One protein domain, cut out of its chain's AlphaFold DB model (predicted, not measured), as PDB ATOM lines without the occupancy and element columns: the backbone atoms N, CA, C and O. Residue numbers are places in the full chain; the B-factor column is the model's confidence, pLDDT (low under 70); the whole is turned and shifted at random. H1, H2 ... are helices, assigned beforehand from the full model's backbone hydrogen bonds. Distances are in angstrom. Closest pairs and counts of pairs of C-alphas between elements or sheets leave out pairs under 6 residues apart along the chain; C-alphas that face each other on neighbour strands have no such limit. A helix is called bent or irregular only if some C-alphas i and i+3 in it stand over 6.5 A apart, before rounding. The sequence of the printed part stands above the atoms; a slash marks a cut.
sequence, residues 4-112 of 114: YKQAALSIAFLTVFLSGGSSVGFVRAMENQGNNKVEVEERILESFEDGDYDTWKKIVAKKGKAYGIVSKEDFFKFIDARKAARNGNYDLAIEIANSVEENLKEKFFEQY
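What this domain is: This is residues 4 to 112 of the 114 residues of an uncharacterized protein of Candidatus Parcubacteria bacterium (UniProt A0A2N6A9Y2). Three helices side by side, H1, H6 and H7, make an up-and-down bundle, and a helical hairpin, H3 and H4, is set beside it with both of its helices roughly crosswise to H6 and few contacts to it. H2 turns off the end of H1 at about a right angle, and residues 31 to 36, of which 31 belongs to H2 and 35 and 36 belong to H3, stick out. The 109 printed residues hold seven named helices, H1 to H7 in chain order, and no named strand: the class is all helix. The whole is compact, with a radius of gyration of the C-alphas of 13.6 A, and spans 38 by 31 by 25 A.

How they stand to each other: H1, residues 4 to 18, is the hub and touches H2, residues 23 to 31, H6, residues 72 to 86, and H7, residues 90 to 111. H1 and H2 touch only at the corner, and only just, with 3 pairs of C-alphas within 8 A; residues 13 to 16 of H1 alone take part, the closest C-alphas are those of Val 16 and Ser 23, 6.3 A apart, and the lines are about perpendicular at 88 degrees. H2 and H3, residues 35 to 50, are apart, but only just, at 8.1 A. H3 and H4, residues 53 to 60, form a helical hairpin at a shallow tilt of 22 degrees, closest at the C-alphas of Ser 47 and Trp 56, 5.6 A. H3 is close to H6 but not clearly touching, about perpendicular at 86 degrees, with the C-alphas of Phe 48 and Ile 79 at 6.4 A. H5, residues 65 to 68, touches H4 only at the corner, and only just, with 3 pairs of C-alphas within 8 A; the closest are those of Val 60 and Tyr 67, 6.2 A. H6 and H7 form a helical hairpin at a shallow tilt of 26 degrees, closest at the C-alphas of Ala 81 and Ala 93, 4.2 A. H1 runs the same way as H7 at a shallow tilt of 31 degrees, with the C-alphas of Ala 7 and Ile 94 at 5.1 A, and opposite to H6 at 29 degrees, with those of Ala 7 and Ala 85 at 6.6 A. Every O i to N i+4 pair is within hydrogen-bond range in H1, H2, H4, H6 and H7, and 10 of 12 are in H3; H5 is too short for one.

Where its parts are: H1 is 20.8 A long from C-alpha 4 at (-3.003, -12.567, -16.186). H2 is 13.0 A, H3 22.8 A, H4 10.2 A and H6 21.5 A. H5 is irregular, but only just: C-alphas 65 and 68 are 6.6 A apart. H7, the longest helix, measures 31.1 A and ends with C-alpha 111 at (2.938, 1.701, -44.725).

The domain as a whole: The C-alphas farthest apart, those of Gly 34 and Asp 91, are 37.9 A apart. The printed part has no cut, and the six links are tight. Mean pLDDT of the printed part is 80.2; residues 21 to 40, 62 to 67 and 112 are under 70.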
ATOM      1  N   TYR A   4      -1.736 -13.277 -15.983       88.38
ATOM      2  CA  TYR A   4      -3.003 -12.567 -16.186       88.38
ATOM      3  C   TYR A   4      -2.827 -11.045 -16.336       88.38
ATOM      4  O   TYR A   4      -3.547 -10.423 -17.110       88.38
ATOM      5  N   LYS A   5      -1.856 -10.434 -15.634       90.31
ATOM      6  CA  LYS A   5      -1.556  -8.996 -15.764       90.31
ATOM      7  C   LYS A   5      -0.942  -8.692 -17.124       90.31
ATOM      8  O   LYS A   5      -1.261  -7.666 -17.710       90.31
ATOM      9  N   GLN A   6      -0.089  -9.586 -17.617       89.00
ATOM     10  CA  GLN A   6       0.520  -9.455 -18.936       89.00
ATOM     11  C   GLN A   6      -0.526  -9.619 -20.044       89.00
ATOM     12  O   GLN A   6      -0.626  -8.750 -20.900       89.00
ATOM     13  N   ALA A   7      -1.371 -10.653 -19.969       88.62
ATOM     14  CA  ALA A   7      -2.483 -10.844 -20.900       88.62
ATOM     15  C   ALA A   7      -3.429  -9.629 -20.915       88.62
ATOM     16  O   ALA A   7      -3.778  -9.125 -21.981       88.62
ATOM     17  N   ALA A   8      -3.798  -9.113 -19.736       88.81
ATOM     18  CA  ALA A   8      -4.635  -7.921 -19.624       88.81
ATOM     19  C   ALA A   8      -3.975  -6.686 -20.255       88.81
ATOM     20  O   ALA A   8      -4.651  -5.921 -20.941       88.81
ATOM     21  N   LEU A   9      -2.665  -6.503 -20.061       90.38
ATOM     22  CA  LEU A   9      -1.919  -5.387 -20.639       90.38
ATOM     23  C   LEU A   9      -1.854  -5.473 -22.171       90.38
ATOM     24  O   LEU A   9      -2.161  -4.483 -22.832       90.38
ATOM     25  N   SER A  10      -1.518  -6.640 -22.733       88.81
ATOM     26  CA  SER A  10      -1.463  -6.846 -24.189       88.81
ATOM     27  C   SER A  10      -2.835  -6.630 -24.837       88.81
ATOM     28  O   SER A  10      -2.957  -5.915 -25.830       88.81
ATOM     29  N   ILE A  11      -3.903  -7.164 -24.234       90.62
ATOM     30  CA  ILE A  11      -5.275  -6.957 -24.723       90.62
ATOM     31  C   ILE A  11      -5.676  -5.482 -24.636       90.62
ATOM     32  O   ILE A  11      -6.307  -4.967 -25.562       90.62
ATOM     33  N   ALA A  12      -5.325  -4.785 -23.552       88.50
ATOM     34  CA  ALA A  12      -5.619  -3.362 -23.403       88.50
ATOM     35  C   ALA A  12      -4.894  -2.524 -24.465       88.50
ATOM     36  O   ALA A  12      -5.514  -1.662 -25.087       88.50
ATOM     37  N   PHE A  13      -3.618  -2.817 -24.729       87.38
ATOM     38  CA  PHE A  13      -2.852  -2.164 -25.790       87.38
ATOM     39  C   PHE A  13      -3.507  -2.357 -27.164       87.38
ATOM     40  O   PHE A  13      -3.788  -1.373 -27.852       87.38
ATOM     41  N   LEU A  14      -3.834  -3.602 -27.530       88.44
ATOM     42  CA  LEU A  14      -4.508  -3.907 -28.795       88.44
ATOM     43  C   LEU A  14      -5.883  -3.244 -28.891       88.44
ATOM     44  O   LEU A  14      -6.223  -2.698 -29.933       88.44
ATOM     45  N   THR A  15      -6.657  -3.207 -27.806       88.75
ATOM     46  CA  THR A  15      -7.963  -2.524 -27.786       88.75
ATOM     47  C   THR A  15      -7.813  -1.036 -28.130       88.75
ATOM     48  O   THR A  15      -8.572  -0.493 -28.937       88.75
ATOM     49  N   VAL A  16      -6.803  -0.366 -27.568       82.19
ATOM     50  CA  VAL A  16      -6.510   1.042 -27.875       82.19
ATOM     51  C   VAL A  16      -6.049   1.206 -29.327       82.19
ATOM     52  O   VAL A  16      -6.561   2.073 -30.034       82.19
ATOM     53  N   PHE A  17      -5.153   0.341 -29.805       82.38
ATOM     54  CA  PHE A  17      -4.675   0.379 -31.187       82.38
ATOM     55  C   PHE A  17      -5.816   0.174 -32.200       82.38
ATOM     56  O   PHE A  17      -6.010   0.993 -33.100       82.38
ATOM     57  N   LEU A  18      -6.625  -0.876 -32.023       84.94
ATOM     58  CA  LEU A  18      -7.733  -1.225 -32.917       84.94
ATOM     59  C   LEU A  18      -8.900  -0.232 -32.839       84.94
ATOM     60  O   LEU A  18      -9.685  -0.151 -33.774       84.94
ATOM     61  N   SER A  19      -9.039   0.545 -31.767       77.50
ATOM     62  CA  SER A  19     -10.033   1.630 -31.703       77.50
ATOM     63  C   SER A  19      -9.569   2.921 -32.397       77.50
ATOM     64  O   SER A  19     -10.336   3.885 -32.487       77.50
ATOM     65  N   GLY A  20      -8.336   2.947 -32.919       70.50
ATOM     66  CA  GLY A  20      -7.739   4.120 -33.559       70.50
ATOM     67  C   GLY A  20      -7.286   5.197 -32.569       70.50
ATOM     68  O   GLY A  20      -7.083   6.343 -32.970       70.50
ATOM     69  N   GLY A  21      -7.157   4.863 -31.281       61.47
ATOM     70  CA  GLY A  21      -6.677   5.771 -30.244       61.47
ATOM     71  C   GLY A  21      -5.161   5.689 -30.048       61.47
ATOM     72  O   GLY A  21      -4.558   4.626 -30.147       61.47
ATOM     73  N   SER A  22      -4.529   6.809 -29.698       51.78
ATOM     74  CA  SER A  22      -3.270   6.781 -28.947       51.78
ATOM     75  C   SER A  22      -3.596   6.563 -27.464       51.78
ATOM     76  O   SER A  22      -4.597   7.084 -26.969       51.78
ATOM     77  N   SER A  23      -2.769   5.822 -26.723       46.44
ATOM     78  CA  SER A  23      -2.973   5.550 -25.283       46.44
ATOM     79  C   SER A  23      -3.159   6.822 -24.442       46.44
ATOM     80  O   SER A  23      -3.937   6.832 -23.493       46.44
ATOM     81  N   VAL A  24      -2.538   7.933 -24.848       42.28
ATOM     82  CA  VAL A  24      -2.725   9.268 -24.252       42.28
ATOM     83  C   VAL A  24      -4.099   9.870 -24.586       42.28
ATOM     84  O   VAL A  24      -4.719  10.501 -23.734       42.28
ATOM     85  N   GLY A  25      -4.599   9.664 -25.808       43.72
ATOM     86  CA  GLY A  25      -5.928  10.098 -26.237       43.72
ATOM     87  C   GLY A  25      -7.059   9.318 -25.568       43.72
ATOM     88  O   GLY A  25      -8.090   9.913 -25.289       43.72
ATOM     89  N   PHE A  26      -6.850   8.033 -25.256       42.94
ATOM     90  CA  PHE A  26      -7.777   7.194 -24.484       42.94
ATOM     91  C   PHE A  26      -7.918   7.677 -23.030       42.94
ATOM     92  O   PHE A  26      -9.027   7.850 -22.537       42.94
ATOM     93  N   VAL A  27      -6.802   7.999 -22.364       43.50
ATOM     94  CA  VAL A  27      -6.828   8.535 -20.989       43.50
ATOM     95  C   VAL A  27      -7.463   9.934 -20.943       43.50
ATOM     96  O   VAL A  27      -8.325  10.182 -20.108       43.50
ATOM     97  N   ARG A  28      -7.135  10.827 -21.890       41.75
ATOM     98  CA  ARG A  28      -7.774  12.159 -21.997       41.75
ATOM     99  C   ARG A  28      -9.235  12.115 -22.468       41.75
ATOM    100  O   ARG A  28      -9.980  13.050 -22.193       41.75
ATOM    101  N   ALA A  29      -9.641  11.074 -23.200       47.06
ATOM    102  CA  ALA A  29     -11.032  10.836 -23.593       47.06
ATOM    103  C   ALA A  29     -11.917  10.573 -22.377       47.06
ATOM    104  O   ALA A  29     -12.970  11.193 -22.257       47.06
ATOM    105  N   MET A  30     -11.450   9.699 -21.478       48.19
ATOM    106  CA  MET A  30     -12.156   9.356 -20.243       48.19
ATOM    107  C   MET A  30     -12.341  10.558 -19.313       48.19
ATOM    108  O   MET A  30     -13.305  10.608 -18.559       48.19
ATOM    109  N   GLU A  31     -11.433  11.531 -19.369       45.88
ATOM    110  CA  GLU A  31     -11.422  12.666 -18.447       45.88
ATOM    111  C   GLU A  31     -12.327  13.833 -18.890       45.88
ATOM    112  O   GLU A  31     -12.615  14.708 -18.080       45.88
ATOM    113  N   ASN A  32     -12.776  13.890 -20.156       52.91
ATOM    114  CA  ASN A  32     -13.272  15.158 -20.713       52.91
ATOM    115  C   ASN A  32     -14.432  15.089 -21.730       52.91
ATOM    116  O   ASN A  32     -14.540  15.995 -22.559       52.91
ATOM    117  N   GLN A  33     -15.293  14.060 -21.749       47.22
ATOM    118  CA  GLN A  33     -16.267  13.934 -22.851       47.22
ATOM    119  C   GLN A  33     -17.739  13.714 -22.511       47.22
ATOM    120  O   GLN A  33     -18.118  12.811 -21.780       47.22
ATOM    121  N   GLY A  34     -18.568  14.537 -23.171       55.47
ATOM    122  CA  GLY A  34     -20.014  14.375 -23.290       55.47
ATOM    123  C   GLY A  34     -20.447  13.243 -24.236       55.47
ATOM    124  O   GLY A  34     -19.642  12.667 -24.972       55.47
ATOM    125  N   ASN A  35     -21.761  12.982 -24.221       53.56
ATOM    126  CA  ASN A  35     -22.444  11.758 -24.676       53.56
ATOM    127  C   ASN A  35     -21.984  11.130 -26.010       53.56
ATOM    128  O   ASN A  35     -21.941   9.910 -26.109       53.56
ATOM    129  N   ASN A  36     -21.599  11.908 -27.028       54.00
ATOM    130  CA  ASN A  36     -21.349  11.362 -28.373       54.00
ATOM    131  C   ASN A  36     -20.059  10.531 -28.530       54.00
ATOM    132  O   ASN A  36     -19.971   9.773 -29.495       54.00
ATOM    133  N   LYS A  37     -19.024  10.662 -27.672       58.12
ATOM    134  CA  LYS A  37     -17.817   9.808 -27.817       58.12
ATOM    135  C   LYS A  37     -17.956   8.460 -27.112       58.12
ATOM    136  O   LYS A  37     -17.454   7.475 -27.649       58.12
ATOM    137  N   VAL A  38     -18.674   8.433 -25.989       60.84
ATOM    138  CA  VAL A  38     -18.993   7.215 -25.226       60.84
ATOM    139  C   VAL A  38     -19.733   6.219 -26.122       60.84
ATOM    140  O   VAL A  38     -19.293   5.085 -26.266       60.84
ATOM    141  N   GLU A  39     -20.748   6.684 -26.856       63.25
ATOM    142  CA  GLU A  39     -21.542   5.838 -27.760       63.25
ATOM    143  C   GLU A  39     -20.695   5.188 -28.873       63.25
ATOM    144  O   GLU A  39     -20.906   4.041 -29.262       63.25
ATOM    145  N   VAL A  40     -19.692   5.893 -29.404       68.56
ATOM    146  CA  VAL A  40     -18.831   5.324 -30.453       68.56
ATOM    147  C   VAL A  40     -17.843   4.307 -29.882       68.56
ATOM    148  O   VAL A  40     -17.474   3.368 -30.581       68.56
ATOM    149  N   GLU A  41     -17.384   4.494 -28.647       71.44
ATOM    150  CA  GLU A  41     -16.506   3.537 -27.966       71.44
ATOM    151  C   GLU A  41     -17.259   2.256 -27.605       71.44
ATOM    152  O   GLU A  41     -16.764   1.168 -27.895       71.44
ATOM    153  N   GLU A  42     -18.483   2.379 -27.088       77.62
ATOM    154  CA  GLU A  42     -19.375   1.246 -26.828       77.62
ATOM    155  C   GLU A  42     -19.613   0.428 -28.097       77.62
ATOM    156  O   GLU A  42     -19.368  -0.773 -28.098       77.62
ATOM    157  N   ARG A  43     -19.929   1.074 -29.223       79.62
ATOM    158  CA  ARG A  43     -20.147   0.375 -30.501       79.62
ATOM    159  C   ARG A  43     -18.907  -0.331 -31.056       79.62
ATOM    160  O   ARG A  43     -19.027  -1.325 -31.770       79.62
ATOM    161  N   ILE A  44     -17.704   0.172 -30.764       83.25
ATOM    162  CA  ILE A  44     -16.457  -0.535 -31.101       83.25
ATOM    163  C   ILE A  44     -16.314  -1.768 -30.206       83.25
ATOM    164  O   ILE A  44     -15.980  -2.842 -30.701       83.25
ATOM    165  N   LEU A  45     -16.578  -1.639 -28.905       84.19
ATOM    166  CA  LEU A  45     -16.515  -2.770 -27.985       84.19
ATOM    167  C   LEU A  45     -17.545  -3.844 -28.346       84.19
ATOM    168  O   LEU A  45     -17.169  -5.007 -28.437       84.19
ATOM    169  N   GLU A  46     -18.785  -3.457 -28.641       86.38
ATOM    170  CA  GLU A  46     -19.839  -4.347 -29.148       86.38
ATOM    171  C   GLU A  46     -19.378  -5.088 -30.403       86.38
ATOM    172  O   GLU A  46     -19.477  -6.309 -30.465       86.38
ATOM    173  N   SER A  47     -18.747  -4.393 -31.357       88.31
ATOM    174  CA  SER A  47     -18.225  -5.052 -32.558       88.31
ATOM    175  C   SER A  47     -17.173  -6.130 -32.255       88.31
ATOM    176  O   SER A  47     -17.083  -7.115 -32.985       88.31
ATOM    177  N   PHE A  48     -16.403  -5.998 -31.168       90.44
ATOM    178  CA  PHE A  48     -15.483  -7.050 -30.725       90.44
ATOM    179  C   PHE A  48     -16.209  -8.241 -30.096       90.44
ATOM    180  O   PHE A  48     -15.765  -9.374 -30.272       90.44
ATOM    181  N   GLU A  49     -17.289  -7.994 -29.355       87.25
ATOM    182  CA  GLU A  49     -18.108  -9.053 -28.757       87.25
ATOM    183  C   GLU A  49     -18.852  -9.853 -29.831       87.25
ATOM    184  O   GLU A  49     -18.844 -11.085 -29.799       87.25
ATOM    185  N   ASP A  50     -19.395  -9.153 -30.826       91.50
ATOM    186  CA  ASP A  50     -20.171  -9.738 -31.921       91.50
ATOM    187  C   ASP A  50     -19.291 -10.297 -33.049       91.50
ATOM    188  O   ASP A  50     -19.763 -11.019 -33.928       91.50
ATOM    189  N   GLY A  51     -17.995  -9.972 -33.055       92.12
ATOM    190  CA  GLY A  51     -17.094 -10.314 -34.156       92.12
ATOM    191  C   GLY A  51     -17.417  -9.595 -35.465       92.12
ATOM    192  O   GLY A  51     -17.077 -10.084 -36.545       92.12
ATOM    193  N   ASP A  52     -18.047  -8.424 -35.384       93.69
ATOM    194  CA  ASP A  52     -18.479  -7.640 -36.535       93.69
ATOM    195  C   ASP A  52     -17.350  -6.738 -37.060       93.69
ATOM    196  O   ASP A  52     -17.278  -5.532 -36.796       93.69
ATOM    197  N   TYR A  53     -16.456  -7.343 -37.847       92.50
ATOM    198  CA  TYR A  53     -15.360  -6.634 -38.514       92.50
ATOM    199  C   TYR A  53     -15.850  -5.490 -39.411       92.50
ATOM    200  O   TYR A  53     -15.178  -4.467 -39.516       92.50
ATOM    201  N   ASP A  54     -16.997  -5.634 -40.077       90.69
ATOM    202  CA  ASP A  54     -17.464  -4.635 -41.038       90.69
ATOM    203  C   ASP A  54     -17.994  -3.388 -40.322       90.69
ATOM    204  O   ASP A  54     -17.710  -2.261 -40.746       90.69
ATOM    205  N   THR A  55     -18.714  -3.567 -39.213       89.00
ATOM    206  CA  THR A  55     -19.118  -2.464 -38.333       89.00
ATOM    207  C   THR A  55     -17.907  -1.817 -37.682       89.00
ATOM    208  O   THR A  55     -17.759  -0.595 -37.784       89.00
ATOM    209  N   TRP A  56     -16.997  -2.614 -37.112       89.94
ATOM    210  CA  TRP A  56     -15.732  -2.122 -36.563       89.94
ATOM    211  C   TRP A  56     -14.989  -1.255 -37.588       89.94
ATOM    212  O   TRP A  56     -14.680  -0.085 -37.339       89.94
ATOM    213  N   LYS A  57     -14.793  -1.791 -38.795       86.50
ATOM    214  CA  LYS A  57     -14.076  -1.133 -39.883       86.50
ATOM    215  C   LYS A  57     -14.741   0.178 -40.271       86.50
ATOM    216  O   LYS A  57     -14.048   1.181 -40.400       86.50
ATOM    217  N   LYS A  58     -16.070   0.217 -40.421       85.44
ATOM    218  CA  LYS A  58     -16.815   1.451 -40.747       85.44
ATOM    219  C   LYS A  58     -16.660   2.532 -39.678       85.44
ATOM    220  O   LYS A  58     -16.647   3.717 -40.019       85.44
ATOM    221  N   ILE A  59     -16.574   2.145 -38.406       81.44
ATOM    222  CA  ILE A  59     -16.399   3.083 -37.294       81.44
ATOM    223  C   ILE A  59     -14.964   3.622 -37.276       81.44
ATOM    224  O   ILE A  59     -14.764   4.838 -37.224       81.44
ATOM    225  N   VAL A  60     -13.967   2.739 -37.372       78.31
ATOM    226  CA  VAL A  60     -12.544   3.100 -37.258       78.31
ATOM    227  C   VAL A  60     -12.012   3.784 -38.523       78.31
ATOM    228  O   VAL A  60     -11.166   4.672 -38.421       78.31
ATOM    229  N   ALA A  61     -12.588   3.498 -39.699       72.00
ATOM    230  CA  ALA A  61     -12.321   4.213 -40.954       72.00
ATOM    231  C   ALA A  61     -12.458   5.729 -40.827       72.00
ATOM    232  O   ALA A  61     -11.712   6.489 -41.438       72.00
ATOM    233  N   LYS A  62     -13.419   6.174 -40.014       67.56
ATOM    234  CA  LYS A  62     -13.696   7.594 -39.790       67.56
ATOM    235  C   LYS A  62     -12.707   8.246 -38.818       67.56
ATOM    236  O   LYS A  62     -12.727   9.465 -38.689       67.56
ATOM    237  N   LYS A  63     -11.885   7.457 -38.109       62.66
ATOM    238  CA  LYS A  63     -11.087   7.901 -36.953       62.66
ATOM    239  C   LYS A  63      -9.569   7.939 -37.164       62.66
ATOM    240  O   LYS A  63      -8.903   8.571 -36.350       62.66
ATOM    241  N   GLY A  64      -9.001   7.364 -38.231       60.22
ATOM    242  CA  GLY A  64      -7.597   7.635 -38.577       60.22
ATOM    243  C   GLY A  64      -6.804   6.520 -39.263       60.22
ATOM    244  O   GLY A  64      -7.348   5.557 -39.797       60.22
ATOM    245  N   LYS A  65      -5.475   6.693 -39.227       56.78
ATOM    246  CA  LYS A  65      -4.421   5.947 -39.947       56.78
ATOM    247  C   LYS A  65      -4.435   4.416 -39.771       56.78
ATOM    248  O   LYS A  65      -3.977   3.710 -40.660       56.78
ATOM    249  N   ALA A  66      -5.008   3.897 -38.683       58.34
ATOM    250  CA  ALA A  66      -5.115   2.453 -38.425       58.34
ATOM    251  C   ALA A  66      -6.008   1.704 -39.440       58.34
ATOM    252  O   ALA A  66      -5.877   0.492 -39.601       58.34
ATOM    253  N   TYR A  67      -6.883   2.426 -40.153       63.28
ATOM    254  CA  TYR A  67      -7.839   1.880 -41.124       63.28
ATOM    255  C   TYR A  67      -7.206   1.046 -42.253       63.28
ATOM    256  O   TYR A  67      -7.863   0.154 -42.787       63.28
ATOM    257  N   GLY A  68      -5.949   1.320 -42.616       70.06
ATOM    258  CA  GLY A  68      -5.246   0.592 -43.678       70.06
ATOM    259  C   GLY A  68      -4.497  -0.660 -43.217       70.06
ATOM    260  O   GLY A  68      -4.156  -1.493 -44.047       70.06
ATOM    261  N   ILE A  69      -4.261  -0.800 -41.912       81.94
ATOM    262  CA  ILE A  69      -3.267  -1.737 -41.368       81.94
ATOM    263  C   ILE A  69      -3.936  -3.017 -40.866       81.94
ATOM    264  O   ILE A  69      -3.445  -4.124 -41.085       81.94
ATOM    265  N   VAL A  70      -5.073  -2.877 -40.183       88.81
ATOM    266  CA  VAL A  70      -5.741  -4.006 -39.530       88.81
ATOM    267  C   VAL A  70      -6.565  -4.791 -40.552       88.81
ATOM    268  O   VAL A  70      -7.601  -4.335 -41.055       88.81
ATOM    269  N   SER A  71      -6.124  -6.013 -40.835       91.31
ATOM    270  CA  SER A  71      -6.877  -6.947 -41.668       91.31
ATOM    271  C   SER A  71      -8.026  -7.598 -40.890       91.31
ATOM    272  O   SER A  71      -8.086  -7.552 -39.660       91.31
ATOM    273  N   LYS A  72      -8.940  -8.255 -41.614       93.19
ATOM    274  CA  LYS A  72     -10.003  -9.069 -41.003       93.19
ATOM    275  C   LYS A  72      -9.421 -10.187 -40.130       93.19
ATOM    276  O   LYS A  72      -9.967 -10.480 -39.073       93.19
ATOM    277  N   GLU A  73      -8.304 -10.776 -40.548       94.44
ATOM    278  CA  GLU A  73      -7.613 -11.820 -39.790       94.44
ATOM    279  C   GLU A  73      -7.064 -11.294 -38.458       94.44
ATOM    280  O   GLU A  73      -7.300 -11.907 -37.420       94.44
ATOM    281  N   ASP A  74      -6.405 -10.130 -38.465       93.25
ATOM    282  CA  ASP A  74      -5.867  -9.504 -37.244       93.25
ATOM    283  C   ASP A  74      -6.971  -9.220 -36.222       93.25
ATOM    284  O   ASP A  74      -6.814  -9.468 -35.027       93.25
ATOM    285  N   PHE A  75      -8.120  -8.744 -36.707       94.31
ATOM    286  CA  PHE A  75      -9.294  -8.486 -35.884       94.31
ATOM    287  C   PHE A  75      -9.820  -9.760 -35.205       94.31
ATOM    288  O   PHE A  75     -10.064  -9.755 -33.998       94.31
ATOM    289  N   PHE A  76      -9.956 -10.868 -35.942       96.62
ATOM    290  CA  PHE A  76     -10.424 -12.124 -35.348       96.62
ATOM    291  C   PHE A  76      -9.401 -12.746 -34.397       96.62
ATOM    292  O   PHE A  76      -9.792 -13.201 -33.325       96.62
ATOM    293  N   LYS A  77      -8.102 -12.678 -34.707       96.19
ATOM    294  CA  LYS A  77      -7.053 -13.107 -33.768       96.19
ATOM    295  C   LYS A  77      -7.100 -12.300 -32.471       96.19
ATOM    296  O   LYS A  77      -7.008 -12.865 -31.385       96.19
ATOM    297  N   PHE A  78      -7.329 -10.990 -32.543       95.19
ATOM    298  CA  PHE A  78      -7.539 -10.180 -31.342       95.19
ATOM    299  C   PHE A  78      -8.754 -10.648 -30.518       95.19
ATOM    300  O   PHE A  78      -8.677 -10.727 -29.288       95.19
ATOM    301  N   ILE A  79      -9.865 -11.006 -31.167       95.75
ATOM    302  CA  ILE A  79     -11.034 -11.580 -30.483       95.75
ATOM    303  C   ILE A  79     -10.683 -12.912 -29.814       95.75
ATOM    304  O   ILE A  79     -11.076 -13.146 -28.669       95.75
ATOM    305  N   ASP A  80      -9.918 -13.767 -30.485       96.38
ATOM    306  CA  ASP A  80      -9.484 -15.047 -29.926       96.38
ATOM    307  C   ASP A  80      -8.577 -14.853 -28.706       96.38
ATOM    308  O   ASP A  80      -8.764 -15.530 -27.692       96.38
ATOM    309  N   ALA A  81      -7.691 -13.852 -28.726       95.00
ATOM    310  CA  ALA A  81      -6.903 -13.467 -27.556       95.00
ATOM    311  C   ALA A  81      -7.795 -13.034 -26.374       95.00
ATOM    312  O   ALA A  81      -7.585 -13.471 -25.237       95.00
ATOM    313  N   ARG A  82      -8.841 -12.226 -26.623       93.56
ATOM    314  CA  ARG A  82      -9.822 -11.831 -25.588       93.56
ATOM    315  C   ARG A  82     -10.551 -13.042 -25.010       93.56
ATOM    316  O   ARG A  82     -10.681 -13.150 -23.788       93.56
ATOM    317  N   LYS A  83     -11.015 -13.956 -25.866       95.00
ATOM    318  CA  LYS A  83     -11.695 -15.194 -25.450       95.00
ATOM    319  C   LYS A  83     -10.773 -16.078 -24.612       95.00
ATOM    320  O   LYS A  83     -11.183 -16.535 -23.547       95.00
ATOM    321  N   ALA A  84      -9.522 -16.261 -25.035       95.50
ATOM    322  CA  ALA A  84      -8.525 -17.025 -24.292       95.50
ATOM    323  C   ALA A  84      -8.302 -16.446 -22.884       95.50
ATOM    324  O   ALA A  84      -8.369 -17.187 -21.903       95.50
ATOM    325  N   ALA A  85      -8.151 -15.123 -22.755       93.25
ATOM    326  CA  ALA A  85      -7.976 -14.476 -21.454       93.25
ATOM    327  C   ALA A  85      -9.209 -14.604 -20.545       93.25
ATOM    328  O   ALA A  85      -9.056 -14.855 -19.349       93.25
ATOM    329  N   ARG A  86     -10.425 -14.474 -21.095       91.94
ATOM    330  CA  ARG A  86     -11.681 -14.664 -20.339       91.94
ATOM    331  C   ARG A  86     -11.840 -16.082 -19.810       91.94
ATOM    332  O   ARG A  86     -12.327 -16.264 -18.701       91.94
ATOM    333  N   ASN A  87     -11.372 -17.064 -20.574       95.19
ATOM    334  CA  ASN A  87     -11.384 -18.471 -20.183       95.19
ATOM    335  C   ASN A  87     -10.219 -18.844 -19.247       95.19
ATOM    336  O   ASN A  87     -10.031 -20.019 -18.943       95.19
ATOM    337  N   GLY A  88      -9.407 -17.874 -18.810       95.19
ATOM    338  CA  GLY A  88      -8.252 -18.103 -17.938       95.19
ATOM    339  C   GLY A  88      -7.020 -18.673 -18.650       95.19
ATOM    340  O   GLY A  88      -6.007 -18.934 -18.001       95.19
ATOM    341  N   ASN A  89      -7.063 -18.835 -19.975       96.94
ATOM    342  CA  ASN A  89      -5.927 -19.291 -20.770       96.94
ATOM    343  C   ASN A  89      -5.012 -18.110 -21.126       96.94
ATOM    344  O   ASN A  89      -4.978 -17.621 -22.256       96.94
ATOM    345  N   TYR A  90      -4.297 -17.612 -20.116       95.38
ATOM    346  CA  TYR A  90      -3.469 -16.414 -20.248       95.38
ATOM    347  C   TYR A  90      -2.247 -16.616 -21.145       95.38
ATOM    348  O   TYR A  90      -1.836 -15.661 -21.792       95.38
ATOM    349  N   ASP A  91      -1.686 -17.825 -21.204       96.06
ATOM    350  CA  ASP A  91      -0.550 -18.122 -22.087       96.06
ATOM    351  C   ASP A  91      -0.946 -17.986 -23.555       96.06
ATOM    352  O   ASP A  91      -0.324 -17.224 -24.292       96.06
ATOM    353  N   LEU A  92      -2.051 -18.630 -23.941       95.69
ATOM    354  CA  LEU A  92      -2.588 -18.526 -25.293       95.69
ATOM    355  C   LEU A  92      -3.000 -17.088 -25.628       95.69
ATOM    356  O   LEU A  92      -2.752 -16.606 -26.729       95.69
ATOM    357  N   ALA A  93      -3.610 -16.378 -24.675       96.12
ATOM    358  CA  ALA A  93      -3.985 -14.983 -24.878       96.12
ATOM    359  C   ALA A  93      -2.769 -14.095 -25.181       96.12
ATOM    360  O   ALA A  93      -2.848 -13.244 -26.063       96.12
ATOM    361  N   ILE A  94      -1.658 -14.299 -24.464       95.12
ATOM    362  CA  ILE A  94      -0.404 -13.565 -24.681       95.12
ATOM    363  C   ILE A  94       0.189 -13.916 -26.044       95.12
ATOM    364  O   ILE A  94       0.569 -13.012 -26.780       95.12
ATOM    365  N   GLU A  95       0.249 -15.203 -26.389       96.81
ATOM    366  CA  GLU A  95       0.793 -15.670 -27.667       96.81
ATOM    367  C   GLU A  95       0.063 -15.034 -28.855       96.81
ATOM    368  O   GLU A  95       0.686 -14.407 -29.714       96.81
ATOM    369  N   ILE A  96      -1.271 -15.116 -28.861       96.94
ATOM    370  CA  ILE A  96      -2.083 -14.547 -29.936       96.94
ATOM    371  C   ILE A  96      -1.955 -13.020 -29.957       96.94
ATOM    372  O   ILE A  96      -1.784 -12.435 -31.025       96.94
ATOM    373  N   ALA A  97      -2.018 -12.362 -28.793       94.12
ATOM    374  CA  ALA A  97      -1.927 -10.908 -28.724       94.12
ATOM    375  C   ALA A  97      -0.577 -10.386 -29.240       94.12
ATOM    376  O   ALA A  97      -0.556  -9.424 -30.005       94.12
ATOM    377  N   ASN A  98       0.530 -11.039 -28.882       94.50
ATOM    378  CA  ASN A  98       1.856 -10.666 -29.373       94.50
ATOM    379  C   ASN A  98       1.962 -10.859 -30.889       94.50
ATOM    380  O   ASN A  98       2.442  -9.963 -31.574       94.50
ATOM    381  N   SER A  99       1.441 -11.970 -31.423       94.88
ATOM    382  CA  SER A  99       1.425 -12.210 -32.871       94.88
ATOM    383  C   SER A  99       0.648 -11.128 -33.631       94.88
ATOM    384  O   SER A  99       1.096 -10.660 -34.678       94.88
ATOM    385  N   VAL A 100      -0.499 -10.691 -33.099       94.12
ATOM    386  CA  VAL A 100      -1.264  -9.578 -33.683       94.12
ATOM    387  C   VAL A 100      -0.476  -8.272 -33.590       94.12
ATOM    388  O   VAL A 100      -0.402  -7.530 -34.563       94.12
ATOM    389  N   GLU A 101       0.119  -7.979 -32.435       90.62
ATOM    390  CA  GLU A 101       0.898  -6.759 -32.225       90.62
ATOM    391  C   GLU A 101       2.102  -6.665 -33.173       90.62
ATOM    392  O   GLU A 101       2.321  -5.611 -33.768       90.62
ATOM    393  N   GLU A 102       2.860  -7.748 -33.331       91.25
ATOM    394  CA  GLU A 102       4.008  -7.829 -34.238       91.25
ATOM    395  C   GLU A 102       3.579  -7.592 -35.689       91.25
ATOM    396  O   GLU A 102       4.097  -6.678 -36.331       91.25
ATOM    397  N   ASN A 103       2.546  -8.296 -36.163       91.44
ATOM    398  CA  ASN A 103       2.035  -8.135 -37.527       91.44
ATOM    399  C   ASN A 103       1.534  -6.706 -37.803       91.44
ATOM    400  O   ASN A 103       1.750  -6.140 -38.873       91.44
ATOM    401  N   LEU A 104       0.851  -6.089 -36.833       88.31
ATOM    402  CA  LEU A 104       0.361  -4.717 -36.977       88.31
ATOM    403  C   LEU A 104       1.498  -3.693 -36.961       88.31
ATOM    404  O   LEU A 104       1.411  -2.691 -37.672       88.31
ATOM    405  N   LYS A 105       2.556  -3.928 -36.176       85.88
ATOM    406  CA  LYS A 105       3.763  -3.094 -36.194       85.88
ATOM    407  C   LYS A 105       4.472  -3.192 -37.534       85.88
ATOM    408  O   LYS A 105       4.778  -2.151 -38.101       85.88
ATOM    409  N   GLU A 106       4.689  -4.400 -38.048       87.94
ATOM    410  CA  GLU A 106       5.307  -4.621 -39.360       87.94
ATOM    411  C   GLU A 106       4.551  -3.858 -40.452       87.94
ATOM    412  O   GLU A 106       5.124  -2.983 -41.098       87.94
ATOM    413  N   LYS A 107       3.232  -4.058 -40.552       86.00
ATOM    414  CA  LYS A 107       2.380  -3.336 -41.511       86.00
ATOM    415  C   LYS A 107       2.387  -1.820 -41.310       86.00
ATOM    416  O   LYS A 107       2.306  -1.066 -42.276       86.00
ATOM    417  N   PHE A 108       2.455  -1.348 -40.063       81.44
ATOM    418  CA  PHE A 108       2.563   0.082 -39.772       81.44
ATOM    419  C   PHE A 108       3.883   0.654 -40.301       81.44
ATOM    420  O   PHE A 108       3.866   1.710 -40.930       81.44
ATOM    421  N   PHE A 109       5.007  -0.028 -40.070       79.44
ATOM    422  CA  PHE A 109       6.319   0.409 -40.549       79.44
ATOM    423  C   PHE A 109       6.440   0.321 -42.075       79.44
ATOM    424  O   PHE A 109       6.995   1.231 -42.679       79.44
ATOM    425  N   GLU A 110       5.865  -0.702 -42.712       80.19
ATOM    426  CA  GLU A 110       5.803  -0.805 -44.177       80.19
ATOM    427  C   GLU A 110       4.971   0.322 -44.807       80.19
ATOM    428  O   GLU A 110       5.339   0.879 -45.838       80.19
ATOM    429  N   GLN A 111       3.835   0.673 -44.196       70.12
ATOM    430  CA  GLN A 111       2.938   1.701 -44.725       70.12
ATOM    431  C   GLN A 111       3.450   3.132 -44.480       70.12
ATOM    432  O   GLN A 111       3.057   4.064 -45.189       70.12
ATOM    433  N   TYR A 112       4.298   3.324 -43.472       65.69
ATOM    434  CA  TYR A 112       4.867   4.610 -43.092       65.69
ATOM    435  C   TYR A 112       6.395   4.507 -43.061       65.69
ATOM    436  O   TYR A 112       6.977   4.504 -41.977       65.69
TER     437      TYR A 112